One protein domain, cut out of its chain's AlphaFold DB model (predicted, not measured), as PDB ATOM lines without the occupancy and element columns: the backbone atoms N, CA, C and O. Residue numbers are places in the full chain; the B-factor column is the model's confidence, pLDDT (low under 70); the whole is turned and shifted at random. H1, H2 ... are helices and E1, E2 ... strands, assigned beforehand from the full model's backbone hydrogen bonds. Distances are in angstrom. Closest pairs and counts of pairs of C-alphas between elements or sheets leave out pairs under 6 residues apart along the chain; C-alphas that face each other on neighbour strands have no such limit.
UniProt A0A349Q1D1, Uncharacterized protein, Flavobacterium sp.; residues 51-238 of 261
ATOM      1  N   ASN A  51      32.827 -50.480 -25.681       86.38
ATOM      2  CA  ASN A  51      32.175 -49.342 -26.333       86.38
ATOM      3  C   ASN A  51      31.348 -49.752 -27.568       86.38
ATOM      4  O   ASN A  51      30.515 -48.970 -28.033       86.38
ATOM      5  N   LYS A  52      31.558 -50.968 -28.080       87.69
ATOM      6  CA  LYS A  52      30.803 -51.593 -29.171       87.69
ATOM      7  C   LYS A  52      29.717 -52.541 -28.676       87.69
ATOM      8  O   LYS A  52      29.139 -53.236 -29.494       87.69
ATOM      9  N   ALA A  53      29.389 -52.554 -27.384       88.12
ATOM     10  CA  ALA A  53      28.375 -53.447 -26.819       88.12
ATOM     11  C   ALA A  53      26.956 -53.292 -27.415       88.12
ATOM     12  O   ALA A  53      26.071 -54.077 -27.078       88.12
ATOM     13  N   GLY A  54      26.713 -52.276 -28.255       87.25
ATOM     14  CA  GLY A  54      25.454 -52.071 -28.985       87.25
ATOM     15  C   GLY A  54      24.320 -51.462 -28.154       87.25
ATOM     16  O   GLY A  54      23.287 -51.077 -28.698       87.25
ATOM     17  N   ARG A  55      24.505 -51.315 -26.838       91.75
ATOM     18  CA  ARG A  55      23.472 -50.843 -25.907       91.75
ATOM     19  C   ARG A  55      23.633 -49.358 -25.613       91.75
ATOM     20  O   ARG A  55      24.724 -48.885 -25.293       91.75
ATOM     21  N   LYS A  56      22.530 -48.616 -25.690       93.06
ATOM     22  CA  LYS A  56      22.483 -47.189 -25.370       93.06
ATOM     23  C   LYS A  56      21.296 -46.896 -24.478       93.06
ATOM     24  O   LYS A  56      20.259 -47.537 -24.610       93.06
ATOM     25  N   TYR A  57      21.468 -45.926 -23.596       93.44
ATOM     26  CA  TYR A  57      20.382 -45.387 -22.799       93.44
ATOM     27  C   TYR A  57      20.427 -43.866 -22.835       93.44
ATOM     28  O   TYR A  57      21.453 -43.266 -22.506       93.44
ATOM     29  N   THR A  58      19.328 -43.248 -23.251       93.62
ATOM     30  CA  THR A  58      19.241 -41.798 -23.415       93.62
ATOM     31  C   THR A  58      18.276 -41.192 -22.415       93.62
ATOM     32  O   THR A  58      17.145 -41.651 -22.258       93.62
ATOM     33  N   VAL A  59      18.687 -40.090 -21.798       91.94
ATOM     34  CA  VAL A  59      17.813 -39.241 -20.996       91.94
ATOM     35  C   VAL A  59      17.958 -37.784 -21.409       91.94
ATOM     36  O   VAL A  59      19.065 -37.272 -21.555       91.94
ATOM     37  N   LYS A  60      16.828 -37.107 -21.590       92.50
ATOM     38  CA  LYS A  60      16.748 -35.659 -21.776       92.50
ATOM     39  C   LYS A  60      16.227 -35.018 -20.497       92.50
ATOM     40  O   LYS A  60      15.249 -35.490 -19.925       92.50
ATOM     41  N   ILE A  61      16.884 -33.942 -20.092       90.69
ATOM     42  CA  ILE A  61      16.666 -33.182 -18.868       90.69
ATOM     43  C   ILE A  61      16.501 -31.725 -19.283       90.69
ATOM     44  O   ILE A  61      17.344 -31.182 -19.997       90.69
ATOM     45  N   VAL A  62      15.419 -31.093 -18.854       90.12
ATOM     46  CA  VAL A  62      15.150 -29.680 -19.128       90.12
ATOM     47  C   VAL A  62      15.001 -28.958 -17.803       90.12
ATOM     48  O   VAL A  62      14.174 -29.370 -16.996       90.12
ATOM     49  N   ASN A  63      15.773 -27.896 -17.584       88.44
ATOM     50  CA  ASN A  63      15.595 -26.979 -16.465       88.44
ATOM     51  C   ASN A  63      14.905 -25.715 -16.980       88.44
ATOM     52  O   ASN A  63      15.510 -24.903 -17.677       88.44
ATOM     53  N   THR A  64      13.629 -25.557 -16.632       86.31
ATOM     54  CA  THR A  64      12.834 -24.382 -17.018       86.31
ATOM     55  C   THR A  64      12.906 -23.262 -15.976       86.31
ATOM     56  O   THR A  64      12.036 -22.392 -15.911       86.31
ATOM     57  N   THR A  65      13.867 -23.341 -15.056       80.44
ATOM     58  CA  THR A  65      13.960 -22.452 -13.902       80.44
ATOM     59  C   THR A  65      15.170 -21.564 -14.072       80.44
ATOM     60  O   THR A  65      16.243 -22.060 -14.382       80.44
ATOM     61  N   GLY A  66      15.034 -20.268 -13.794       83.06
ATOM     62  CA  GLY A  66      16.164 -19.334 -13.796       83.06
ATOM     63  C   GLY A  66      17.162 -19.551 -12.647       83.06
ATOM     64  O   GLY A  66      17.855 -18.618 -12.257       83.06
ATOM     65  N   VAL A  67      17.185 -20.743 -12.044       86.88
ATOM     66  CA  VAL A  67      18.009 -21.106 -10.889       86.88
ATOM     67  C   VAL A  67      18.786 -22.374 -11.215       86.88
ATOM     68  O   VAL A  67      18.240 -23.327 -11.773       86.88
ATOM     69  N   ASP A  68      20.067 -22.389 -10.861       89.12
ATOM     70  CA  ASP A  68      20.908 -23.571 -11.009       89.12
ATOM     71  C   ASP A  68      20.353 -24.751 -10.206       89.12
ATOM     72  O   ASP A  68      19.852 -24.584  -9.091       89.12
ATOM     73  N   LYS A  69      20.479 -25.957 -10.758       86.88
ATOM     74  CA  LYS A  69      19.997 -27.191 -10.135       86.88
ATOM     75  C   LYS A  69      21.093 -28.244 -10.108       86.88
ATOM     76  O   LYS A  69      21.741 -28.530 -11.112       86.88
ATOM     77  N   THR A  70      21.280 -28.854  -8.950       89.19
ATOM     78  CA  THR A  70      22.128 -30.026  -8.752       89.19
ATOM     79  C   THR A  70      21.292 -31.272  -8.990       89.19
ATOM     80  O   THR A  70      20.384 -31.580  -8.215       89.19
ATOM     81  N   ILE A  71      21.585 -31.981 -10.074       87.81
ATOM     82  CA  ILE A  71      20.839 -33.163 -10.493       87.81
ATOM     83  C   ILE A  71      21.601 -34.412 -10.062       87.81
ATOM     84  O   ILE A  71      22.809 -34.521 -10.288       87.81
ATOM     85  N   VAL A  72      20.880 -35.360  -9.467       88.44
ATOM     86  CA  VAL A  72      21.396 -36.682  -9.114       88.44
ATOM     87  C   VAL A  72      20.833 -37.737 -10.058       88.44
ATOM     88  O   VAL A  72      19.618 -37.887 -10.189       88.44
ATOM     89  N   LEU A  73      21.726 -38.487 -10.695       86.75
ATOM     90  CA  LEU A  73      21.424 -39.657 -11.513       86.75
ATOM     91  C   LEU A  73      21.783 -40.925 -10.754       86.75
ATOM     92  O   LEU A  73      22.748 -40.939  -9.987       86.75
ATOM     93  N   PHE A  74      21.054 -42.002 -11.043       83.25
ATOM     94  CA  PHE A  74      21.345 -43.340 -10.523       83.25
ATOM     95  C   PHE A  74      21.603 -43.350  -9.016       83.25
ATOM     96  O   PHE A  74      22.685 -43.734  -8.604       83.25
ATOM     97  N   PRO A  75      20.652 -42.921  -8.173       80.19
ATOM     98  CA  PRO A  75      20.799 -42.965  -6.721       80.19
ATOM     99  C   PRO A  75      20.726 -44.425  -6.245       80.19
ATOM    100  O   PRO A  75      19.710 -44.869  -5.709       80.19
ATOM    101  N   GLY A  76      21.772 -45.213  -6.499       74.94
ATOM    102  CA  GLY A  76      21.808 -46.650  -6.251       74.94
ATOM    103  C   GLY A  76      21.493 -46.976  -4.799       74.94
ATOM    104  O   GLY A  76      20.529 -47.690  -4.512       74.94
ATOM    105  N   TYR A  77      22.265 -46.364  -3.902       74.06
ATOM    106  CA  TYR A  77      22.197 -46.596  -2.460       74.06
ATOM    107  C   TYR A  77      20.967 -45.964  -1.805       74.06
ATOM    108  O   TYR A  77      20.392 -46.522  -0.875       74.06
ATOM    109  N   PHE A  78      20.554 -44.791  -2.285       78.25
ATOM    110  CA  PHE A  78      19.488 -44.026  -1.654       78.25
ATOM    111  C   PHE A  78      18.119 -44.501  -2.132       78.25
ATOM    112  O   PHE A  78      17.853 -44.583  -3.337       78.25
ATOM    113  N   ASP A  79      17.231 -44.773  -1.179       75.12
ATOM    114  CA  ASP A  79      15.808 -44.824  -1.474       75.12
ATOM    115  C   ASP A  79      15.260 -43.395  -1.462       75.12
ATOM    116  O   ASP A  79      15.219 -42.714  -0.441       75.12
ATOM    117  N   VAL A  80      14.936 -42.925  -2.654       75.25
ATOM    118  CA  VAL A  80      14.483 -41.561  -2.974       75.25
ATOM    119  C   VAL A  80      13.040 -41.579  -3.476       75.25
ATOM    120  O   VAL A  80      12.560 -40.629  -4.101       75.25
ATOM    121  N   ALA A  81      12.364 -42.706  -3.243       73.31
ATOM    122  CA  ALA A  81      10.965 -42.903  -3.527       73.31
ATOM    123  C   ALA A  81      10.096 -42.208  -2.471       73.31
ATOM    124  O   ALA A  81      10.297 -42.346  -1.267       73.31
ATOM    125  N   LYS A  82       9.062 -41.512  -2.934       71.56
ATOM    126  CA  LYS A  82       7.994 -40.950  -2.111       71.56
ATOM    127  C   LYS A  82       6.646 -41.365  -2.676       71.56
ATOM    128  O   LYS A  82       6.469 -41.434  -3.888       71.56
ATOM    129  N   VAL A  83       5.673 -41.614  -1.804       69.50
ATOM    130  CA  VAL A  83       4.289 -41.862  -2.224       69.50
ATOM    131  C   VAL A  83       3.545 -40.530  -2.325       69.50
ATOM    132  O   VAL A  83       3.402 -39.821  -1.330       69.50
ATOM    133  N   VAL A  84       3.053 -40.192  -3.518       68.19
ATOM    134  CA  VAL A  84       2.225 -39.003  -3.781       68.19
ATOM    135  C   VAL A  84       0.921 -39.461  -4.425       68.19
ATOM    136  O   VAL A  84       0.933 -40.079  -5.486       68.19
ATOM    137  N   GLY A  85      -0.214 -39.216  -3.765       69.94
ATOM    138  CA  GLY A  85      -1.530 -39.605  -4.294       69.94
ATOM    139  C   GLY A  85      -1.695 -41.110  -4.564       69.94
ATOM    140  O   GLY A  85      -2.463 -41.486  -5.440       69.94
ATOM    141  N   GLY A  86      -0.955 -41.971  -3.851       68.38
ATOM    142  CA  GLY A  86      -0.967 -43.429  -4.044       68.38
ATOM    143  C   GLY A  86       0.023 -43.962  -5.091       68.38
ATOM    144  O   GLY A  86       0.156 -45.176  -5.219       68.38
ATOM    145  N   ALA A  87       0.756 -43.091  -5.793       62.41
ATOM    146  CA  ALA A  87       1.814 -43.478  -6.726       62.41
ATOM    147  C   ALA A  87       3.206 -43.298  -6.100       62.41
ATOM    148  O   ALA A  87       3.455 -42.313  -5.407       62.41
ATOM    149  N   VAL A  88       4.121 -44.235  -6.361       64.50
ATOM    150  CA  VAL A  88       5.534 -44.131  -5.962       64.50
ATOM    151  C   VAL A  88       6.300 -43.293  -6.990       64.50
ATOM    152  O   VAL A  88       6.350 -43.647  -8.171       64.50
ATOM    153  N   VAL A  89       6.917 -42.204  -6.532       64.81
ATOM    154  CA  VAL A  89       7.642 -41.210  -7.333       64.81
ATOM    155  C   VAL A  89       9.082 -41.086  -6.817       64.81
ATOM    156  O   VAL A  89       9.282 -40.852  -5.630       64.81
ATOM    157  N   TYR A  90      10.093 -41.229  -7.682       68.38
ATOM    158  CA  TYR A  90      11.523 -41.211  -7.311       68.38
ATOM    159  C   TYR A  90      12.135 -39.806  -7.411       68.38
ATOM    160  O   TYR A  90      13.118 -39.583  -8.113       68.38
ATOM    161  N   THR A  91      11.522 -38.832  -6.744       69.75
ATOM    162  CA  THR A  91      11.917 -37.416  -6.833       69.75
ATOM    163  C   THR A  91      12.328 -36.824  -5.491       69.75
ATOM    164  O   THR A  91      12.430 -35.606  -5.396       69.75
ATOM    165  N   ASP A  92      12.504 -37.626  -4.439       75.56
ATOM    166  CA  ASP A  92      12.780 -37.113  -3.095       75.56
ATOM    167  C   ASP A  92      14.291 -37.068  -2.792       75.56
ATOM    168  O   ASP A  92      14.893 -38.101  -2.487       75.56
ATOM    169  N   PRO A  93      14.942 -35.887  -2.824       77.94
ATOM    170  CA  PRO A  93      16.364 -35.774  -2.517       77.94
ATOM    171  C   PRO A  93      16.674 -35.855  -1.011       77.94
ATOM    172  O   PRO A  93      17.842 -35.743  -0.635       77.94
ATOM    173  N   THR A  94      15.682 -36.012  -0.127       79.00
ATOM    174  CA  THR A  94      15.878 -35.931   1.333       79.00
ATOM    175  C   THR A  94      16.881 -36.963   1.849       79.00
ATOM    176  O   THR A  94      17.743 -36.614   2.653       79.00
ATOM    177  N   ALA A  95      16.843 -38.200   1.344       78.25
ATOM    178  CA  ALA A  95      17.794 -39.244   1.737       78.25
ATOM    179  C   ALA A  95      19.247 -38.895   1.355       78.25
ATOM    180  O   ALA A  95      20.173 -39.139   2.127       78.25
ATOM    181  N   ILE A  96      19.439 -38.265   0.192       80.06
ATOM    182  CA  ILE A  96      20.753 -37.825  -0.298       80.06
ATOM    183  C   ILE A  96      21.268 -36.648   0.546       80.06
ATOM    184  O   ILE A  96      22.422 -36.647   0.980       80.06
ATOM    185  N   LYS A  97      20.393 -35.677   0.850       81.75
ATOM    186  CA  LYS A  97      20.711 -34.531   1.719       81.75
ATOM    187  C   LYS A  97      21.072 -34.961   3.138       81.75
ATOM    188  O   LYS A  97      22.015 -34.422   3.709       81.75
ATOM    189  N   ALA A  98      20.368 -35.949   3.692       78.75
ATOM    190  CA  ALA A  98      20.661 -36.506   5.013       78.75
ATOM    191  C   ALA A  98      22.050 -37.166   5.086       78.75
ATOM    192  O   ALA A  98      22.667 -37.188   6.146       78.75
ATOM    193  N   ALA A  99      22.567 -37.650   3.953       76.31
ATOM    194  CA  ALA A  99      23.929 -38.156   3.821       76.31
ATOM    195  C   ALA A  99      24.964 -37.065   3.475       76.31
ATOM    196  O   ALA A  99      26.078 -37.384   3.066       76.31
ATOM    197  N   ASN A 100      24.620 -35.785   3.665       80.50
ATOM    198  CA  ASN A 100      25.461 -34.609   3.416       80.50
ATOM    199  C   ASN A 100      25.857 -34.379   1.947       80.50
ATOM    200  O   ASN A 100      26.850 -33.706   1.671       80.50
ATOM    201  N   PHE A 101      25.066 -34.872   0.993       81.19
ATOM    202  CA  PHE A 101      25.238 -34.548  -0.423       81.19
ATOM    203  C   PHE A 101      24.234 -33.480  -0.870       81.19
ATOM    204  O   PHE A 101      23.064 -33.490  -0.486       81.19
ATOM    205  N   THR A 102      24.673 -32.550  -1.719       82.38
ATOM    206  CA  THR A 102      23.778 -31.558  -2.322       82.38
ATOM    207  C   THR A 102      22.994 -32.177  -3.477       82.38
ATOM    208  O   THR A 102      23.573 -32.732  -4.409       82.38
ATOM    209  N   ALA A 103      21.667 -32.080  -3.415       83.44
ATOM    210  CA  ALA A 103      20.762 -32.569  -4.448       83.44
ATOM    211  C   ALA A 103      19.521 -31.679  -4.511       83.44
ATOM    212  O   ALA A 103      18.791 -31.561  -3.528       83.44
ATOM    213  N   ASP A 104      19.274 -31.058  -5.658       81.44
ATOM    214  CA  ASP A 104      18.051 -30.290  -5.904       81.44
ATOM    215  C   ASP A 104      16.988 -31.150  -6.585       81.44
ATOM    216  O   ASP A 104      15.802 -30.887  -6.432       81.44
ATOM    217  N   ALA A 105      17.405 -32.182  -7.317       79.06
ATOM    218  CA  ALA A 105      16.527 -33.089  -8.034       79.06
ATOM    219  C   ALA A 105      17.163 -34.477  -8.160       79.06
ATOM    220  O   ALA A 105      18.383 -34.611  -8.282       79.06
ATOM    221  N   VAL A 106      16.314 -35.500  -8.180       80.44
ATOM    222  CA  VAL A 106      16.688 -36.881  -8.485       80.44
ATOM    223  C   VAL A 106      16.018 -37.287  -9.786       80.44
ATOM    224  O   VAL A 106      14.821 -37.068  -9.956       80.44
ATOM    225  N   LEU A 107      16.792 -37.860 -10.702       80.06
ATOM    226  CA  LEU A 107      16.311 -38.234 -12.020       80.06
ATOM    227  C   LEU A 107      15.305 -39.395 -11.939       80.06
ATOM    228  O   LEU A 107      15.658 -40.524 -11.608       80.06
ATOM    229  N   SER A 108      14.061 -39.098 -12.291       78.12
ATOM    230  CA  SER A 108      12.941 -40.022 -12.471       78.12
ATOM    231  C   SER A 108      12.081 -39.477 -13.608       78.12
ATOM    232  O   SER A 108      12.154 -38.288 -13.906       78.12
ATOM    233  N   ASP A 109      11.270 -40.319 -14.244       68.88
ATOM    234  CA  ASP A 109      10.383 -39.888 -15.328       68.88
ATOM    235  C   ASP A 109       9.417 -38.779 -14.886       68.88
ATOM    236  O   ASP A 109       8.838 -38.856 -13.799       68.88
ATOM    237  N   GLY A 110       9.203 -37.789 -15.761       69.62
ATOM    238  CA  GLY A 110       8.230 -36.716 -15.558       69.62
ATOM    239  C   GLY A 110       8.806 -35.449 -14.923       69.62
ATOM    240  O   GLY A 110       9.971 -35.103 -15.124       69.62
ATOM    241  N   GLU A 111       7.945 -34.713 -14.215       66.19
ATOM    242  CA  GLU A 111       8.307 -33.482 -13.508       66.19
ATOM    243  C   GLU A 111       8.918 -33.802 -12.135       66.19
ATOM    244  O   GLU A 111       8.332 -34.539 -11.339       66.19
ATOM    245  N   ILE A 112      10.089 -33.230 -11.839       65.88
ATOM    246  CA  ILE A 112      10.799 -33.450 -10.572       65.88
ATOM    247  C   ILE A 112      10.573 -32.269  -9.621       65.88
ATOM    248  O   ILE A 112      10.817 -31.113  -9.966       65.88
ATOM    249  N   PHE A 113      10.148 -32.574  -8.392       58.91
ATOM    250  CA  PHE A 113       9.885 -31.598  -7.332       58.91
ATOM    251  C   PHE A 113      11.165 -31.281  -6.544       58.91
ATOM    252  O   PHE A 113      11.763 -32.180  -5.961       58.91
ATOM    253  N   SER A 114      11.568 -30.008  -6.465       53.56
ATOM    254  CA  SER A 114      12.854 -29.629  -5.850       53.56
ATOM    255  C   SER A 114      12.884 -29.588  -4.313       53.56
ATOM    256  O   SER A 114      13.956 -29.494  -3.711       53.56
ATOM    257  N   ASP A 115      11.724 -29.624  -3.652       54.22
ATOM    258  CA  ASP A 115      11.606 -29.475  -2.190       54.22
ATOM    259  C   ASP A 115      10.499 -30.336  -1.550       54.22
ATOM    260  O   ASP A 115      10.105 -30.121  -0.405       54.22
ATOM    261  N   GLY A 116      10.009 -31.345  -2.275       51.50
ATOM    262  CA  GLY A 116       9.120 -32.369  -1.733       51.50
ATOM    263  C   GLY A 116       7.689 -31.928  -1.400       51.50
ATOM    264  O   GLY A 116       6.912 -32.801  -1.000       51.50
ATOM    265  N   LEU A 117       7.302 -30.654  -1.558       47.44
ATOM    266  CA  LEU A 117       5.942 -30.199  -1.215       47.44
ATOM    267  C   LEU A 117       5.304 -29.209  -2.206       47.44
ATOM    268  O   LEU A 117       4.080 -29.118  -2.215       47.44
ATOM    269  N   THR A 118       6.058 -28.502  -3.059       46.41
ATOM    270  CA  THR A 118       5.464 -27.594  -4.068       46.41
ATOM    271  C   THR A 118       6.271 -27.631  -5.372       46.41
ATOM    272  O   THR A 118       7.498 -27.640  -5.302       46.41
ATOM    273  N   PRO A 119       5.659 -27.636  -6.576       47.41
ATOM    274  CA  PRO A 119       6.403 -27.517  -7.831       47.41
ATOM    275  C   PRO A 119       7.038 -26.120  -7.941       47.41
ATOM    276  O   PRO A 119       6.475 -25.191  -8.516       47.41
ATOM    277  N   LYS A 120       8.220 -25.941  -7.347       45.91
ATOM    278  CA  LYS A 120       9.066 -24.761  -7.542       45.91
ATOM    279  C   LYS A 120      10.048 -25.022  -8.672       45.91
ATOM    280  O   LYS A 120      11.242 -25.237  -8.468       45.91
ATOM    281  N   GLY A 121       9.501 -24.927  -9.877       53.44
ATOM    282  CA  GLY A 121      10.269 -24.912 -11.104       53.44
ATOM    283  C   GLY A 121      10.582 -26.313 -11.622       53.44
ATOM    284  O   GLY A 121      11.112 -27.167 -10.915       53.44
ATOM    285  N   THR A 122      10.184 -26.547 -12.863       69.62
ATOM    286  CA  THR A 122      10.037 -27.881 -13.422       69.62
ATOM    287  C   THR A 122      11.369 -28.351 -14.003       69.62
ATOM    288  O   THR A 122      11.849 -27.800 -14.993       69.62
ATOM    289  N   ILE A 123      11.982 -29.373 -13.397       74.62
ATOM    290  CA  ILE A 123      12.893 -30.230 -14.161       74.62
ATOM    291  C   ILE A 123      12.027 -31.271 -14.855       74.62
ATOM    292  O   ILE A 123      11.322 -32.018 -14.178       74.62
ATOM    293  N   VAL A 124      12.074 -31.319 -16.182       79.12
ATOM    294  CA  VAL A 124      11.351 -32.327 -16.966       79.12
ATOM    295  C   VAL A 124      12.341 -33.358 -17.472       79.12
ATOM    296  O   VAL A 124      13.329 -33.004 -18.121       79.12
ATOM    297  N   VAL A 125      12.055 -34.630 -17.200       80.56
ATOM    298  CA  VAL A 125      12.870 -35.750 -17.663       80.56
ATOM    299  C   VAL A 125      12.081 -36.650 -18.599       80.56
ATOM    300  O   VAL A 125      10.969 -37.079 -18.291       80.56
ATOM    301  N   THR A 126      12.691 -36.962 -19.741       82.38
ATOM    302  CA  THR A 126      12.139 -37.882 -20.743       82.38
ATOM    303  C   THR A 126      13.206 -38.870 -21.207       82.38
ATOM    304  O   THR A 126      14.367 -38.498 -21.385       82.38
ATOM    305  N   SER A 127      12.815 -40.125 -21.422       86.38
ATOM    306  CA  SER A 127      13.639 -41.139 -22.082       86.38
ATOM    307  C   SER A 127      12.842 -41.775 -23.226       86.38
ATOM    308  O   SER A 127      11.671 -42.099 -23.029       86.38
ATOM    309  N   PRO A 128      13.429 -41.922 -24.429       83.38
ATOM    310  CA  PRO A 128      12.768 -42.580 -25.552       83.38
ATOM    311  C   PRO A 128      12.824 -44.114 -25.474       83.38
ATOM    312  O   PRO A 128      12.072 -44.769 -26.189       83.38
ATOM    313  N   ASP A 129      13.719 -44.676 -24.656       82.44
ATOM    314  CA  ASP A 129      14.040 -46.107 -24.667       82.44
ATOM    315  C   ASP A 129      13.098 -46.890 -23.738       82.44
ATOM    316  O   ASP A 129      12.357 -47.779 -24.159       82.44
ATOM    317  N   PHE A 130      13.109 -46.532 -22.456       85.62
ATOM    318  CA  PHE A 130      12.244 -47.055 -21.400       85.62
ATOM    319  C   PHE A 130      12.237 -46.063 -20.240       85.62
ATOM    320  O   PHE A 130      13.073 -45.163 -20.176       85.62
ATOM    321  N   ALA A 131      11.296 -46.228 -19.311       86.75
ATOM    322  CA  ALA A 131      11.190 -45.357 -18.153       86.75
ATOM    323  C   ALA A 131      12.520 -45.306 -17.373       86.75
ATOM    324  O   ALA A 131      13.110 -46.341 -17.043       86.75
ATOM    325  N   VAL A 132      12.968 -44.098 -17.042       85.62
ATOM    326  CA  VAL A 132      14.143 -43.815 -16.207       85.62
ATOM    327  C   VAL A 132      14.127 -44.632 -14.928       85.62
ATOM    328  O   VAL A 132      15.151 -45.192 -14.529       85.62
ATOM    329  N   ARG A 133      12.961 -44.731 -14.294       82.94
ATOM    330  CA  ARG A 133      12.794 -45.522 -13.075       82.94
ATOM    331  C   ARG A 133      13.132 -46.994 -13.295       82.94
ATOM    332  O   ARG A 133      13.817 -47.594 -12.466       82.94
ATOM    333  N   ASP A 134      12.658 -47.574 -14.391       85.75
ATOM    334  CA  ASP A 134      12.863 -48.991 -14.682       85.75
ATOM    335  C   ASP A 134      14.341 -49.260 -14.968       85.75
ATOM    336  O   ASP A 134      14.890 -50.257 -14.494       85.75
ATOM    337  N   PHE A 135      15.020 -48.313 -15.624       87.62
ATOM    338  CA  PHE A 135      16.465 -48.374 -15.810       87.62
ATOM    339  C   PHE A 135      17.235 -48.376 -14.491       87.62
ATOM    340  O   PHE A 135      18.110 -49.214 -14.281       87.62
ATOM    341  N   ILE A 136      16.904 -47.444 -13.591       86.00
ATOM    342  CA  ILE A 136      17.556 -47.324 -12.284       86.00
ATOM    343  C   ILE A 136      17.358 -48.615 -11.489       86.00
ATOM    344  O   ILE A 136      18.323 -49.155 -10.950       86.00
ATOM    345  N   ASN A 137      16.134 -49.142 -11.448       85.06
ATOM    346  CA  ASN A 137      15.833 -50.395 -10.755       85.06
ATOM    347  C   ASN A 137      16.599 -51.576 -11.364       85.06
ATOM    348  O   ASN A 137      17.181 -52.375 -10.629       85.06
ATOM    349  N   TYR A 138      16.666 -51.652 -12.693       87.81
ATOM    350  CA  TYR A 138      17.441 -52.677 -13.381       87.81
ATOM    351  C   TYR A 138      18.936 -52.591 -13.039       87.81
ATOM    352  O   TYR A 138      19.535 -53.615 -12.711       87.81
ATOM    353  N   ALA A 139      19.518 -51.387 -13.030       88.31
ATOM    354  CA  ALA A 139      20.926 -51.158 -12.700       88.31
ATOM    355  C   ALA A 139      21.271 -51.418 -11.224       88.31
ATOM    356  O   ALA A 139      22.388 -51.832 -10.914       88.31
ATOM    357  N   LYS A 140      20.314 -51.241 -10.301       85.75
ATOM    358  CA  LYS A 140      20.486 -51.635  -8.890       85.75
ATOM    359  C   LYS A 140      20.639 -53.151  -8.739       85.75
ATOM    360  O   LYS A 140      21.426 -53.597  -7.909       85.75
ATOM    361  N   SER A 141      19.902 -53.937  -9.525       86.69
ATOM    362  CA  SER A 141      19.963 -55.406  -9.482       86.69
ATOM    363  C   SER A 141      21.048 -56.005 -10.378       86.69
ATOM    364  O   SER A 141      21.535 -57.095 -10.089       86.69
ATOM    365  N   ASN A 142      21.425 -55.308 -11.449       89.44
ATOM    366  CA  ASN A 142      22.403 -55.756 -12.436       89.44
ATOM    367  C   ASN A 142      23.460 -54.658 -12.596       89.44
ATOM    368  O   ASN A 142      23.305 -53.798 -13.469       89.44
ATOM    369  N   PRO A 143      24.507 -54.644 -11.747       90.31
ATOM    370  CA  PRO A 143      25.561 -53.650 -11.851       90.31
ATOM    371  C   PRO A 143      26.129 -53.614 -13.268       90.31
ATOM    372  O   PRO A 143      26.443 -54.654 -13.852       90.31
ATOM    373  N   MET A 144      26.249 -52.417 -13.823       92.44
ATOM    374  CA  MET A 144      26.678 -52.207 -15.199       92.44
ATOM    375  C   MET A 144      27.627 -51.027 -15.305       92.44
ATOM    376  O   MET A 144      27.667 -50.150 -14.441       92.44
ATOM    377  N   ARG A 145      28.366 -50.986 -16.405       91.75
ATOM    378  CA  ARG A 145      29.285 -49.902 -16.723       91.75
ATOM    379  C   ARG A 145      28.822 -49.198 -17.990       91.75
ATOM    380  O   ARG A 145      28.620 -49.842 -19.014       91.75
ATOM    381  N   ALA A 146      28.675 -47.880 -17.952       93.75
ATOM    382  CA  ALA A 146      28.661 -47.091 -19.175       93.75
ATOM    383  C   ALA A 146      30.112 -46.928 -19.626       93.75
ATOM    384  O   ALA A 146      30.910 -46.373 -18.884       93.75
ATOM    385  N   ALA A 147      30.468 -47.433 -20.804       93.31
ATOM    386  CA  ALA A 147      31.833 -47.376 -21.339       93.31
ATOM    387  C   ALA A 147      32.244 -45.954 -21.749       93.31
ATOM    388  O   ALA A 147      33.417 -45.599 -21.776       93.31
ATOM    389  N   SER A 148      31.251 -45.158 -22.129       93.44
ATOM    390  CA  SER A 148      31.372 -43.749 -22.481       93.44
ATOM    391  C   SER A 148      29.998 -43.108 -22.381       93.44
ATOM    392  O   SER A 148      28.969 -43.798 -22.330       93.44
ATOM    393  N   PHE A 149      29.965 -41.785 -22.401       93.81
ATOM    394  CA  PHE A 149      28.713 -41.057 -22.456       93.81
ATOM    395  C   PHE A 149      28.844 -39.802 -23.308       93.81
ATOM    396  O   PHE A 149      29.903 -39.195 -23.441       93.81
ATOM    397  N   ILE A 150      27.730 -39.432 -23.918       93.44
ATOM    398  CA  ILE A 150      27.607 -38.274 -24.787       93.44
ATOM    399  C   ILE A 150      26.701 -37.279 -24.084       93.44
ATOM    400  O   ILE A 150      25.611 -37.639 -23.640       93.44
ATOM    401  N   ILE A 151      27.148 -36.032 -24.028       93.81
ATOM    402  CA  ILE A 151      26.363 -34.909 -23.538       93.81
ATOM    403  C   ILE A 151      26.018 -34.024 -24.730       93.81
ATOM    404  O   ILE A 151      26.906 -33.531 -25.421       93.81
ATOM    405  N   GLU A 152      24.734 -33.818 -24.975       94.00
ATOM    406  CA  GLU A 152      24.216 -32.848 -25.937       94.00
ATOM    407  C   GLU A 152      23.502 -31.740 -25.160       94.00
ATOM    408  O   GLU A 152      22.787 -32.027 -24.203       94.00
ATOM    409  N   ALA A 153      23.702 -30.482 -25.537       93.06
ATOM    410  CA  ALA A 153      23.089 -29.346 -24.857       93.06
ATOM    411  C   ALA A 153      22.567 -28.307 -25.852       93.06
ATOM    412  O   ALA A 153      23.047 -28.223 -26.985       93.06
ATOM    413  N   ASN A 154      21.582 -27.503 -25.446       90.75
ATOM    414  CA  ASN A 154      21.077 -26.418 -26.298       90.75
ATOM    415  C   ASN A 154      22.097 -25.277 -26.481       90.75
ATOM    416  O   ASN A 154      22.091 -24.629 -27.532       90.75
ATOM    417  N   ASP A 155      22.989 -25.078 -25.507       89.50
ATOM    418  CA  ASP A 155      24.065 -24.083 -25.517       89.50
ATOM    419  C   ASP A 155      25.318 -24.625 -24.803       89.50
ATOM    420  O   ASP A 155      25.217 -25.410 -23.859       89.50
ATOM    421  N   LYS A 156      26.510 -24.189 -25.225       87.12
ATOM    422  CA  LYS A 156      27.791 -24.619 -24.640       87.12
ATOM    423  C   LYS A 156      27.934 -24.294 -23.150       87.12
ATOM    424  O   LYS A 156      28.633 -24.996 -22.432       87.12
ATOM    425  N   SER A 157      27.298 -23.224 -22.680       88.19
ATOM    426  CA  SER A 157      27.330 -22.811 -21.273       88.19
ATOM    427  C   SER A 157      26.467 -23.695 -20.373       88.19
ATOM    428  O   SER A 157      26.562 -23.589 -19.154       88.19
ATOM    429  N   VAL A 158      25.657 -24.587 -20.957       90.06
ATOM    430  CA  VAL A 158      24.863 -25.581 -20.222       90.06
ATOM    431  C   VAL A 158      25.691 -26.797 -19.817       90.06
ATOM    432  O   VAL A 158      25.291 -27.525 -18.906       90.06
ATOM    433  N   PHE A 159      26.843 -27.028 -20.455       90.25
ATOM    434  CA  PHE A 159      27.697 -28.143 -20.070       90.25
ATOM    435  C   PHE A 159      28.143 -28.001 -18.610       90.25
ATOM    436  O   PHE A 159      28.624 -26.936 -18.221       90.25
ATOM    437  N   PRO A 160      27.998 -29.060 -17.794       88.31
ATOM    438  CA  PRO A 160      28.522 -29.035 -16.439       88.31
ATOM    439  C   PRO A 160      30.049 -28.938 -16.488       88.31
ATOM    440  O   PRO A 160      30.665 -29.545 -17.357       88.31
ATOM    441  N   ASP A 161      30.669 -28.259 -15.523       89.12
ATOM    442  CA  ASP A 161      32.136 -28.246 -15.417       89.12
ATOM    443  C   ASP A 161      32.677 -29.660 -15.145       89.12
ATOM    444  O   ASP A 161      33.628 -30.132 -15.771       89.12
ATOM    445  N   TYR A 162      32.015 -30.366 -14.222       91.94
ATOM    446  CA  TYR A 162      32.363 -31.719 -13.813       91.94
ATOM    447  C   TYR A 162      31.119 -32.583 -13.649       91.94
ATOM    448  O   TYR A 162      30.084 -32.139 -13.142       91.94
ATOM    449  N   ILE A 163      31.277 -33.861 -13.973       92.44
ATOM    450  CA  ILE A 163      30.415 -34.928 -13.475       92.44
ATOM    451  C   ILE A 163      31.132 -35.585 -12.303       92.44
ATOM    452  O   ILE A 163      32.319 -35.905 -12.381       92.44
ATOM    453  N   ARG A 164      30.417 -35.758 -11.197       92.19
ATOM    454  CA  ARG A 164      30.932 -36.394  -9.985       92.19
ATOM    455  C   ARG A 164      30.272 -37.743  -9.821       92.19
ATOM    456  O   ARG A 164      29.049 -37.821  -9.793       92.19
ATOM    457  N   GLU A 165      31.067 -38.786  -9.696       91.06
ATOM    458  CA  GLU A 165      30.599 -40.114  -9.334       91.06
ATOM    459  C   GLU A 165      31.035 -40.420  -7.904       91.06
ATOM    460  O   GLU A 165      32.191 -40.216  -7.526       91.06
ATOM    461  N   PHE A 166      30.097 -40.924  -7.115       87.81
ATOM    462  CA  PHE A 166      30.326 -41.352  -5.748       87.81
ATOM    463  C   PHE A 166      30.029 -42.839  -5.634       87.81
ATOM    464  O   PHE A 166      29.032 -43.313  -6.176       87.81
ATOM    465  N   ASN A 167      30.860 -43.561  -4.882       84.69
ATOM    466  CA  ASN A 167      30.577 -44.931  -4.465       84.69
ATOM    467  C   ASN A 167      30.273 -44.956  -2.962       84.69
ATOM    468  O   ASN A 167      31.168 -44.837  -2.124       84.69
ATOM    469  N   VAL A 168      28.995 -45.037  -2.618       77.81
ATOM    470  CA  VAL A 168      28.473 -45.058  -1.252       77.81
ATOM    471  C   VAL A 168      28.672 -46.423  -0.641       77.81
ATOM    472  O   VAL A 168      28.065 -47.410  -1.046       77.81
ATOM    473  N   ASN A 169      29.512 -46.453   0.384       70.62
ATOM    474  CA  ASN A 169      29.676 -47.601   1.245       70.62
ATOM    475  C   ASN A 169      29.135 -47.229   2.636       70.62
ATOM    476  O   ASN A 169      29.511 -46.178   3.153       70.62
ATOM    477  N   PRO A 170      28.295 -48.063   3.273       61.75
ATOM    478  CA  PRO A 170      27.829 -47.805   4.636       61.75
ATOM    479  C   PRO A 170      28.956 -47.737   5.683       61.75
ATOM    480  O   PRO A 170      28.733 -47.223   6.775       61.75
ATOM    481  N   PHE A 171      30.154 -48.243   5.374       68.56
ATOM    482  CA  PHE A 171      31.273 -48.326   6.316       68.56
ATOM    483  C   PHE A 171      32.351 -47.255   6.121       68.56
ATOM    484  O   PHE A 171      33.084 -46.982   7.065       68.56
ATOM    485  N   ASN A 172      32.450 -46.636   4.938       63.91
ATOM    486  CA  ASN A 172      33.513 -45.683   4.606       63.91
ATOM    487  C   ASN A 172      32.954 -44.483   3.837       63.91
ATOM    488  O   ASN A 172      32.069 -44.637   2.997       63.91
ATOM    489  N   GLN A 173      33.529 -43.298   4.065       61.75
ATOM    490  CA  GLN A 173      33.254 -42.145   3.210       61.75
ATOM    491  C   GLN A 173      33.685 -42.460   1.774       61.75
ATOM    492  O   GLN A 173      34.795 -42.931   1.523       61.75
ATOM    493  N   SER A 174      32.759 -42.239   0.848       66.88
ATOM    494  CA  SER A 174      32.896 -42.532  -0.572       66.88
ATOM    495  C   SER A 174      34.117 -41.872  -1.192       66.88
ATOM    496  O   SER A 174      34.325 -40.673  -1.021       66.88
ATOM    497  N   ALA A 175      34.869 -42.627  -1.995       73.25
ATOM    498  CA  ALA A 175      35.791 -42.019  -2.942       73.25
ATOM    499  C   ALA A 175      34.970 -41.259  -3.997       73.25
ATOM    500  O   ALA A 175      34.078 -41.831  -4.628       73.25
ATOM    501  N   GLU A 176      35.245 -39.964  -4.142       87.62
ATOM    502  CA  GLU A 176      34.690 -39.121  -5.199       87.62
ATOM    503  C   GLU A 176      35.582 -39.233  -6.437       87.62
ATOM    504  O   GLU A 176      36.785 -38.965  -6.369       87.62
ATOM    505  N   ARG A 177      34.987 -39.572  -7.582       91.44
ATOM    506  CA  ARG A 177      35.636 -39.451  -8.886       91.44
ATOM    507  C   ARG A 177      35.066 -38.242  -9.617       91.44
ATOM    508  O   ARG A 177      33.864 -38.170  -9.867       91.44
ATOM    509  N   LYS A 178      35.934 -37.290  -9.963       92.81
ATOM    510  CA  LYS A 178      35.579 -36.093 -10.737       92.81
ATOM    511  C   LYS A 178      35.995 -36.282 -12.187       92.81
ATOM    512  O   LYS A 178      37.164 -36.535 -12.453       92.81
ATOM    513  N   ILE A 179      35.047 -36.121 -13.101       92.81
ATOM    514  CA  ILE A 179      35.275 -36.168 -14.544       92.81
ATOM    515  C   ILE A 179      35.114 -34.739 -15.081       92.81
ATOM    516  O   ILE A 179      33.981 -34.248 -15.093       92.81
ATOM    517  N   PRO A 180      36.204 -34.051 -15.474       92.50
ATOM    518  CA  PRO A 180      36.135 -32.715 -16.061       92.50
ATOM    519  C   PRO A 180      35.521 -32.801 -17.457       92.50
ATOM    520  O   PRO A 180      36.127 -33.317 -18.390       92.50
ATOM    521  N   VAL A 181      34.293 -32.318 -17.618       90.06
ATOM    522  CA  VAL A 181      33.583 -32.394 -18.905       90.06
ATOM    523  C   VAL A 181      34.132 -31.357 -19.884       90.06
ATOM    524  O   VAL A 181      34.187 -31.609 -21.089       90.06
ATOM    525  N   THR A 182      34.594 -30.215 -19.373       84.75
ATOM    526  CA  THR A 182      35.168 -29.124 -20.175       84.75
ATOM    527  C   THR A 182      36.421 -29.536 -20.943       84.75
ATOM    528  O   THR A 182      36.648 -29.020 -22.034       84.75
ATOM    529  N   ASP A 183      37.184 -30.511 -20.443       88.00
ATOM    530  CA  ASP A 183      38.395 -31.025 -21.103       88.00
ATOM    531  C   ASP A 183      38.079 -31.735 -22.432       88.00
ATOM    532  O   ASP A 183      38.930 -31.865 -23.314       88.00
ATOM    533  N   TYR A 184      36.826 -32.161 -22.603       87.06
ATOM    534  CA  TYR A 184      36.339 -32.832 -23.802       87.06
ATOM    535  C   TYR A 184      35.637 -31.878 -24.780       87.06
ATOM    536  O   TYR A 184      35.271 -32.292 -25.885       87.06
ATOM    537  N   LEU A 185      35.482 -30.596 -24.424       83.00
ATOM    538  CA  LEU A 185      34.924 -29.570 -25.303       83.00
ATOM    539  C   LEU A 185      35.979 -29.124 -26.329       83.00
ATOM    540  O   LEU A 185      36.730 -28.170 -26.129       83.00
ATOM    541  N   LYS A 186      36.033 -29.814 -27.470       73.62
ATOM    542  CA  LYS A 186      36.948 -29.467 -28.566       73.62
ATOM    543  C   LYS A 186      36.322 -28.407 -29.470       73.62
ATOM    544  O   LYS A 186      35.619 -28.737 -30.424       73.62
ATOM    545  N   VAL A 187      36.613 -27.134 -29.184       63.19
ATOM    546  CA  VAL A 187      36.170 -25.971 -29.987       63.19
ATOM    547  C   VAL A 187      36.560 -26.122 -31.465       63.19
ATOM    548  O   VAL A 187      35.795 -25.757 -32.351       63.19
ATOM    549  N   GLU A 188      37.707 -26.749 -31.728       66.56
ATOM    550  CA  GLU A 188      38.250 -27.010 -33.069       66.56
ATOM    551  C   GLU A 188      37.358 -27.917 -33.935       66.56
ATOM    552  O   GLU A 188      37.425 -27.863 -35.160       66.56
ATOM    553  N   ASN A 189      36.487 -28.721 -33.318       58.72
ATOM    554  CA  ASN A 189      35.623 -29.662 -34.032       58.72
ATOM    555  C   ASN A 189      34.269 -29.061 -34.446       58.72
ATOM    556  O   ASN A 189      33.428 -29.797 -34.961       58.72
ATOM    557  N   ASN A 190      34.019 -27.762 -34.210       63.97
ATOM    558  CA  ASN A 190      32.699 -27.126 -34.383       63.97
ATOM    559  C   ASN A 190      31.560 -27.887 -33.666       63.97
ATOM    560  O   ASN A 190      30.412 -27.870 -34.104       63.97
ATOM    561  N   GLN A 191      31.874 -28.580 -32.568       67.12
ATOM    562  CA  GLN A 191      30.909 -29.305 -31.739       67.12
ATOM    563  C   GLN A 191      30.621 -28.492 -30.473       67.12
ATOM    564  O   GLN A 191      30.998 -28.865 -29.368       67.12
ATOM    565  N   ASP A 192      29.969 -27.346 -30.640       81.06
ATOM    566  CA  ASP A 192      29.607 -26.433 -29.546       81.06
ATOM    567  C   ASP A 192      28.439 -26.946 -28.687       81.06
ATOM    568  O   ASP A 192      28.242 -26.481 -27.568       81.06
ATOM    569  N   LYS A 193      27.678 -27.916 -29.202       87.69
ATOM    570  CA  LYS A 193      26.468 -28.472 -28.575       87.69
ATOM    571  C   LYS A 193      26.552 -29.957 -28.257       87.69
ATOM    572  O   LYS A 193      25.568 -30.542 -27.811       87.69
ATOM    573  N   LYS A 194      27.710 -30.583 -28.478       91.00
ATOM    574  CA  LYS A 194      27.899 -32.016 -28.249       91.00
ATOM    575  C   LYS A 194      29.301 -32.327 -27.752       91.00
ATOM    576  O   LYS A 194      30.277 -31.967 -28.394       91.00
ATOM    577  N   ILE A 195      29.383 -33.080 -26.663       90.88
ATOM    578  CA  ILE A 195      30.627 -33.587 -26.096       90.88
ATOM    579  C   ILE A 195      30.534 -35.108 -26.020       90.88
ATOM    580  O   ILE A 195      29.524 -35.658 -25.579       90.88
ATOM    581  N   ASN A 196      31.593 -35.792 -26.448       91.19
ATOM    582  CA  ASN A 196      31.765 -37.220 -26.212       91.19
ATOM    583  C   ASN A 196      32.825 -37.409 -25.131       91.19
ATOM    584  O   ASN A 196      33.972 -37.006 -25.324       91.19
ATOM    585  N   VAL A 197      32.435 -38.020 -24.019       91.56
ATOM    586  CA  VAL A 197      33.315 -38.289 -22.891       91.56
ATOM    587  C   VAL A 197      33.664 -39.784 -22.904       91.56
ATOM    588  O   VAL A 197      32.799 -40.617 -22.611       91.56
ATOM    589  N   PRO A 198      34.912 -40.155 -23.248       90.38
ATOM    590  CA  PRO A 198      35.383 -41.538 -23.290       90.38
ATOM    591  C   PRO A 198      35.740 -42.070 -21.890       90.38
ATOM    592  O   PRO A 198      36.651 -42.879 -21.748       90.38
ATOM    593  N   GLU A 199      35.044 -41.597 -20.857       89.12
ATOM    594  CA  GLU A 199      35.211 -42.056 -19.482       89.12
ATOM    595  C   GLU A 199      34.103 -43.031 -19.136       89.12
ATOM    596  O   GLU A 199      32.932 -42.827 -19.477       89.12
ATOM    597  N   SER A 200      34.472 -44.080 -18.409       89.81
ATOM    598  CA  SER A 200      33.487 -45.039 -17.933       89.81
ATOM    599  C   SER A 200      32.714 -44.479 -16.742       89.81
ATOM    600  O   SER A 200      33.277 -43.713 -15.970       89.81
ATOM    601  N   LEU A 201      31.457 -44.878 -16.546       92.06
ATOM    602  CA  LEU A 201      30.660 -44.639 -15.334       92.06
ATOM    603  C   LEU A 201      30.135 -45.972 -14.808       92.06
ATOM    604  O   LEU A 201      29.749 -46.838 -15.593       92.06
ATOM    605  N   LEU A 202      30.097 -46.140 -13.493       90.88
ATOM    606  CA  LEU A 202      29.542 -47.312 -12.836       90.88
ATOM    607  C   LEU A 202      28.100 -47.033 -12.413       90.88
ATOM    608  O   LEU A 202      27.825 -46.091 -11.667       90.88
ATOM    609  N   PHE A 203      27.181 -47.904 -12.814       91.38
ATOM    610  CA  PHE A 203      25.814 -47.935 -12.306       91.38
ATOM    611  C   PHE A 203      25.640 -49.191 -11.456       91.38
ATOM    612  O   PHE A 203      25.696 -50.312 -11.960       91.38
ATOM    613  N   SER A 204      25.461 -49.011 -10.153       88.56
ATOM    614  CA  SER A 204      25.260 -50.101  -9.201       88.56
ATOM    615  C   SER A 204      24.322 -49.664  -8.077       88.56
ATOM    616  O   SER A 204      23.934 -48.501  -7.980       88.56
ATOM    617  N   SER A 205      23.995 -50.581  -7.168       86.62
ATOM    618  CA  SER A 205      23.285 -50.262  -5.925       86.62
ATOM    619  C   SER A 205      24.091 -49.396  -4.950       86.62
ATOM    620  O   SER A 205      23.563 -49.012  -3.913       86.62
ATOM    621  N   SER A 206      25.364 -49.116  -5.229       85.31
ATOM    622  CA  SER A 206      26.236 -48.319  -4.366       85.31
ATOM    623  C   SER A 206      26.738 -47.048  -5.040       85.31
ATOM    624  O   SER A 206      27.302 -46.204  -4.358       85.31
ATOM    625  N   SER A 207      26.537 -46.859  -6.344       86.94
ATOM    626  CA  SER A 207      26.960 -45.633  -7.016       86.94
ATOM    627  C   SER A 207      25.840 -44.602  -7.097       86.94
ATOM    628  O   SER A 207      24.658 -44.942  -7.030       86.94
ATOM    629  N   PHE A 208      26.216 -43.331  -7.211       88.25
ATOM    630  CA  PHE A 208      25.353 -42.285  -7.750       88.25
ATOM    631  C   PHE A 208      26.180 -41.182  -8.395       88.25
ATOM    632  O   PHE A 208      27.359 -40.994  -8.086       88.25
ATOM    633  N   ILE A 209      25.554 -40.466  -9.320       91.19
ATOM    634  CA  ILE A 209      26.218 -39.472 -10.155       91.19
ATOM    635  C   ILE A 209      25.563 -38.120  -9.939       91.19
ATOM    636  O   ILE A 209      24.342 -38.015  -9.881       91.19
ATOM    637  N   VAL A 210      26.375 -37.077  -9.834       91.12
ATOM    638  CA  VAL A 210      25.929 -35.713  -9.573       91.12
ATOM    639  C   VAL A 210      26.539 -34.771 -10.591       91.12
ATOM    640  O   VAL A 210      27.751 -34.774 -10.811       91.12
ATOM    641  N   PHE A 211      25.717 -33.893 -11.144       92.31
ATOM    642  CA  PHE A 211      26.187 -32.770 -11.944       92.31
ATOM    643  C   PHE A 211      25.329 -31.534 -11.682       92.31
ATOM    644  O   PHE A 211      24.223 -31.617 -11.143       92.31
ATOM    645  N   LYS A 212      25.872 -30.367 -12.022       91.19
ATOM    646  CA  LYS A 212      25.190 -29.085 -11.871       91.19
ATOM    647  C   LYS A 212      24.706 -28.619 -13.238       91.19
ATOM    648  O   LYS A 212      25.492 -28.562 -14.175       91.19
ATOM    649  N   MET A 213      23.426 -28.291 -13.331       89.88
ATOM    650  CA  MET A 213      22.792 -27.739 -14.519       89.88
ATOM    651  C   MET A 213      22.487 -26.258 -14.270       89.88
ATOM    652  O   MET A 213      21.850 -25.945 -13.258       89.88
ATOM    653  N   PRO A 214      22.935 -25.336 -15.136       90.44
ATOM    654  CA  PRO A 214      22.651 -23.921 -14.950       90.44
ATOM    655  C   PRO A 214      21.163 -23.626 -15.145       90.44
ATOM    656  O   PRO A 214      20.469 -24.324 -15.891       90.44
ATOM    657  N   GLY A 215      20.667 -22.599 -14.460       86.12
ATOM    658  CA  GLY A 215      19.281 -22.143 -14.605       86.12
ATOM    659  C   GLY A 215      19.076 -21.067 -15.660       86.12
ATOM    660  O   GLY A 215      18.019 -20.985 -16.273       86.12
ATOM    661  N   LEU A 216      20.087 -20.230 -15.878       86.69
ATOM    662  CA  LEU A 216      20.026 -19.142 -16.846       86.69
ATOM    663  C   LEU A 216      21.164 -19.271 -17.837       86.69
ATOM    664  O   LEU A 216      22.332 -19.299 -17.452       86.69
ATOM    665  N   VAL A 217      20.809 -19.264 -19.114       85.75
ATOM    666  CA  VAL A 217      21.757 -19.111 -20.212       85.75
ATOM    667  C   VAL A 217      21.235 -18.026 -21.129       85.75
ATOM    668  O   VAL A 217      20.072 -18.042 -21.514       85.75
ATOM    669  N   ASN A 218      22.076 -17.031 -21.423       84.38
ATOM    670  CA  ASN A 218      21.700 -15.864 -22.227       84.38
ATOM    671  C   ASN A 218      20.427 -15.149 -21.715       84.38
ATOM    672  O   ASN A 218      19.626 -14.658 -22.501       84.38
ATOM    673  N   ALA A 219      20.257 -15.089 -20.385       83.44
ATOM    674  CA  ALA A 219      19.081 -14.549 -19.686       83.44
ATOM    675  C   ALA A 219      17.756 -15.313 -19.905       83.44
ATOM    676  O   ALA A 219      16.704 -14.842 -19.472       83.44
ATOM    677  N   GLU A 220      17.798 -16.510 -20.494       85.19
ATOM    678  CA  GLU A 220      16.638 -17.386 -20.652       85.19
ATOM    679  C   GLU A 220      16.630 -18.491 -19.590       85.19
ATOM    680  O   GLU A 220      17.635 -19.161 -19.348       85.19
ATOM    681  N   ALA A 221      15.467 -18.704 -18.968       83.69
ATOM    682  CA  ALA A 221      15.212 -19.777 -18.004       83.69
ATOM    683  C   ALA A 221      14.889 -21.102 -18.716       83.69
ATOM    684  O   ALA A 221      13.870 -21.735 -18.441       83.69
ATOM    685  N   TYR A 222      15.713 -21.472 -19.694       87.06
ATOM    686  CA  TYR A 222      15.558 -22.701 -20.461       87.06
ATOM    687  C   TYR A 222      16.930 -23.286 -20.783       87.06
ATOM    688  O   TYR A 222      17.628 -22.856 -21.705       87.06
ATOM    689  N   THR A 223      17.312 -24.309 -20.030       90.75
ATOM    690  CA  THR A 223      18.498 -25.106 -20.336       90.75
ATOM    691  C   THR A 223      18.085 -26.545 -20.590       90.75
ATOM    692  O   THR A 223      17.188 -27.090 -19.943       90.75
ATOM    693  N   GLU A 224      18.709 -27.163 -21.584       92.19
ATOM    694  CA  GLU A 224      18.414 -28.525 -22.005       92.19
ATOM    695  C   GLU A 224      19.712 -29.317 -22.076       92.19
ATOM    696  O   GLU A 224      20.678 -28.890 -22.707       92.19
ATOM    697  N   LEU A 225      19.698 -30.488 -21.448       92.88
ATOM    698  CA  LEU A 225      20.795 -31.437 -21.430       92.88
ATOM    699  C   LEU A 225      20.265 -32.810 -21.832       92.88
ATOM    700  O   LEU A 225      19.306 -33.318 -21.254       92.88
ATOM    701  N   LYS A 226      20.909 -33.448 -22.797       94.25
ATOM    702  CA  LYS A 226      20.630 -34.818 -23.201       94.25
ATOM    703  C   LYS A 226      21.871 -35.663 -22.971       94.25
ATOM    704  O   LYS A 226      22.931 -35.406 -23.533       94.25
ATOM    705  N   LEU A 227      21.724 -36.680 -22.137       94.38
ATOM    706  CA  LEU A 227      22.769 -37.619 -21.765       94.38
ATOM    707  C   LEU A 227      22.486 -38.951 -22.447       94.38
ATOM    708  O   LEU A 227      21.424 -39.535 -22.255       94.38
ATOM    709  N   THR A 228      23.426 -39.423 -23.256       94.94
ATOM    710  CA  THR A 228      23.371 -40.753 -23.874       94.94
ATOM    711  C   THR A 228      24.503 -41.591 -23.304       94.94
ATOM    712  O   THR A 228      25.670 -41.295 -23.543       94.94
ATOM    713  N   PHE A 229      24.172 -42.644 -22.573       94.44
ATOM    714  CA  PHE A 229      25.131 -43.585 -22.012       94.44
ATOM    715  C   PHE A 229      25.304 -44.761 -22.967       94.44
ATOM    716  O   PHE A 229      24.320 -45.402 -23.336       94.44
ATOM    717  N   ASN A 230      26.539 -45.060 -23.360       94.56
ATOM    718  CA  ASN A 230      26.855 -46.285 -24.090       94.56
ATOM    719  C   ASN A 230      27.094 -47.388 -23.054       94.56
ATOM    720  O   ASN A 230      28.127 -47.394 -22.384       94.56
ATOM    721  N   ILE A 231      26.119 -48.278 -22.883       94.56
ATOM    722  CA  ILE A 231      26.146 -49.318 -21.852       94.56
ATOM    723  C   ILE A 231      27.046 -50.460 -22.325       94.56
ATOM    724  O   ILE A 231      26.734 -51.156 -23.291       94.56
ATOM    725  N   GLY A 232      28.174 -50.620 -21.639       93.56
ATOM    726  CA  GLY A 232      29.150 -51.681 -21.836       93.56
ATOM    727  C   GLY A 232      28.770 -52.918 -21.031       93.56
ATOM    728  O   GLY A 232      27.642 -53.398 -21.123       93.56
ATOM    729  N   ALA A 233      29.711 -53.440 -20.250       92.19
ATOM    730  CA  ALA A 233      29.540 -54.646 -19.445       92.19
ATOM    731  C   ALA A 233      28.375 -54.565 -18.437       92.19
ATOM    732  O   ALA A 233      28.224 -53.569 -17.723       92.19
ATOM    733  N   ILE A 234      27.599 -55.648 -18.334       92.44
ATOM    734  CA  ILE A 234      26.536 -55.840 -17.333       92.44
ATOM    735  C   ILE A 234      26.798 -57.143 -16.579       92.44
ATOM    736  O   ILE A 234      26.965 -58.191 -17.201       92.44
ATOM    737  N   ILE A 235      26.794 -57.115 -15.249       89.00
ATOM    738  CA  ILE A 235      26.810 -58.341 -14.445       89.00
ATOM    739  C   ILE A 235      25.431 -58.998 -14.551       89.00
ATOM    740  O   ILE A 235      24.427 -58.402 -14.162       89.00
ATOM    741  N   ASN A 236      25.377 -60.234 -15.053       78.31
ATOM    742  CA  ASN A 236      24.122 -60.961 -15.258       78.31
ATOM    743  C   ASN A 236      24.172 -62.349 -14.610       78.31
ATOM    744  O   ASN A 236      24.329 -63.380 -15.274       78.31
ATOM    745  N   SER A 237      24.011 -62.378 -13.289       70.75
ATOM    746  CA  SER A 237      24.079 -63.604 -12.483       70.75
ATOM    747  C   SER A 237      23.026 -64.651 -12.873       70.75
ATOM    748  O   SER A 237      23.313 -65.848 -12.832       70.75
ATOM    749  N   GLY A 238      21.839 -64.223 -13.319       69.94
ATOM    750  CA  GLY A 238      20.752 -65.122 -13.719       69.94
ATOM    751  C   GLY A 238      21.087 -65.957 -14.957       69.94
ATOM    752  O   GLY A 238      20.918 -67.176 -14.955       69.94
TER     753      GLY A 238
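What this domain is: This is residues 51 to 238 of the 261 residues of an uncharacterized protein of Flavobacterium sp. (UniProt A0A349Q1D1). Two sheets lie face to face as a sandwich, a large strongly twisted sheet of E1, E5, E6, E7, E10, E11 and E13 over a smaller one of E2, E12, E8 and E9, and the large sheet curls round the helix H2. The small hairpin of E3 and E4 lies farthest from the middle, and the short helix H1 is on neither sheet. The printed part has 188 residues, with elements in the order E1 E2 E3 E4 H1 E5 E6 H2 E7 E8 E9 E10 E11 E12 E13; the class is mostly strand, though only 90 residues are in named elements. The large sheet is branched, the small one runs E2 E12 E8 E9, and neighbour strands in both are antiparallel. The whole is compact, with a radius of gyration of the C-alphas of 16.0 A and spans of 45 by 41 by 33 A.

Where its parts are: In the large sheet, E1 is residues 55 to 63, 26.8 A long from C-alpha 55 at (23.472, -50.843, -25.907); E5 is 110 to 112, E6 123 to 126, E7 144 to 153 with 25.1 A, E10 194 to 197 and E11 201 to 203. E13, residues 223 to 235, is 34.8 A long and ends with C-alpha 235 at (26.810, -58.341, -14.445). The small sheet has E2, residues 69 to 73, E8, 162 to 167, E9, 176 to 180, and E12, 207 to 213. E3 is residues 82 to 84, E4 87 to 89, H1 94 to 98 and H2 132 to 141.

How they stand to each other: E7 has E13 on one side, with N 150 and O 228 2.8 A apart, and E10 and E11 on the other side, with N 151 and O 195 2.9 A apart and N 146 and O 201 2.8 A apart. E7 bends by 66 degrees at residue 147 and E13 by 64 degrees at residue 232. E1 has E13 on one side, with N 59 and O 227 2.8 A apart, and E6 on the other side, with N 62 and O 124 2.9 A apart; E5 and E6 form a hairpin, with N 112 and O 123 2.9 A apart. H2 is on this sheet; its closest C-alphas to E11 are Ala 139 and Phe 203, 5.9 A apart. The two sheets' strands stand at 29 degrees. In the small sheet, E12 pairs with E2, N 71 to O 211 2.9 A, and with E8, N 164 to O 210 2.9 A; E8 and E9 are a hairpin, N 165 to O 177 2.9 A. In the hairpin of E3 and E4, N 84 and O 87 are 2.9 A apart. In H1 and H2, every O i to N i+4 pair is within hydrogen-bond range.

The domain as a whole: The C-alphas farthest apart, of Gly 86 and Glu 188, are 51.5 A apart. The printed part has no cut; the links H1 to E5 and E9 to E10 are long. The mean pLDDT of the printed part is 82.2, and it is under 70 at residues 83 to 91, 109 to 122, 170 to 174, 187 to 191 and 238.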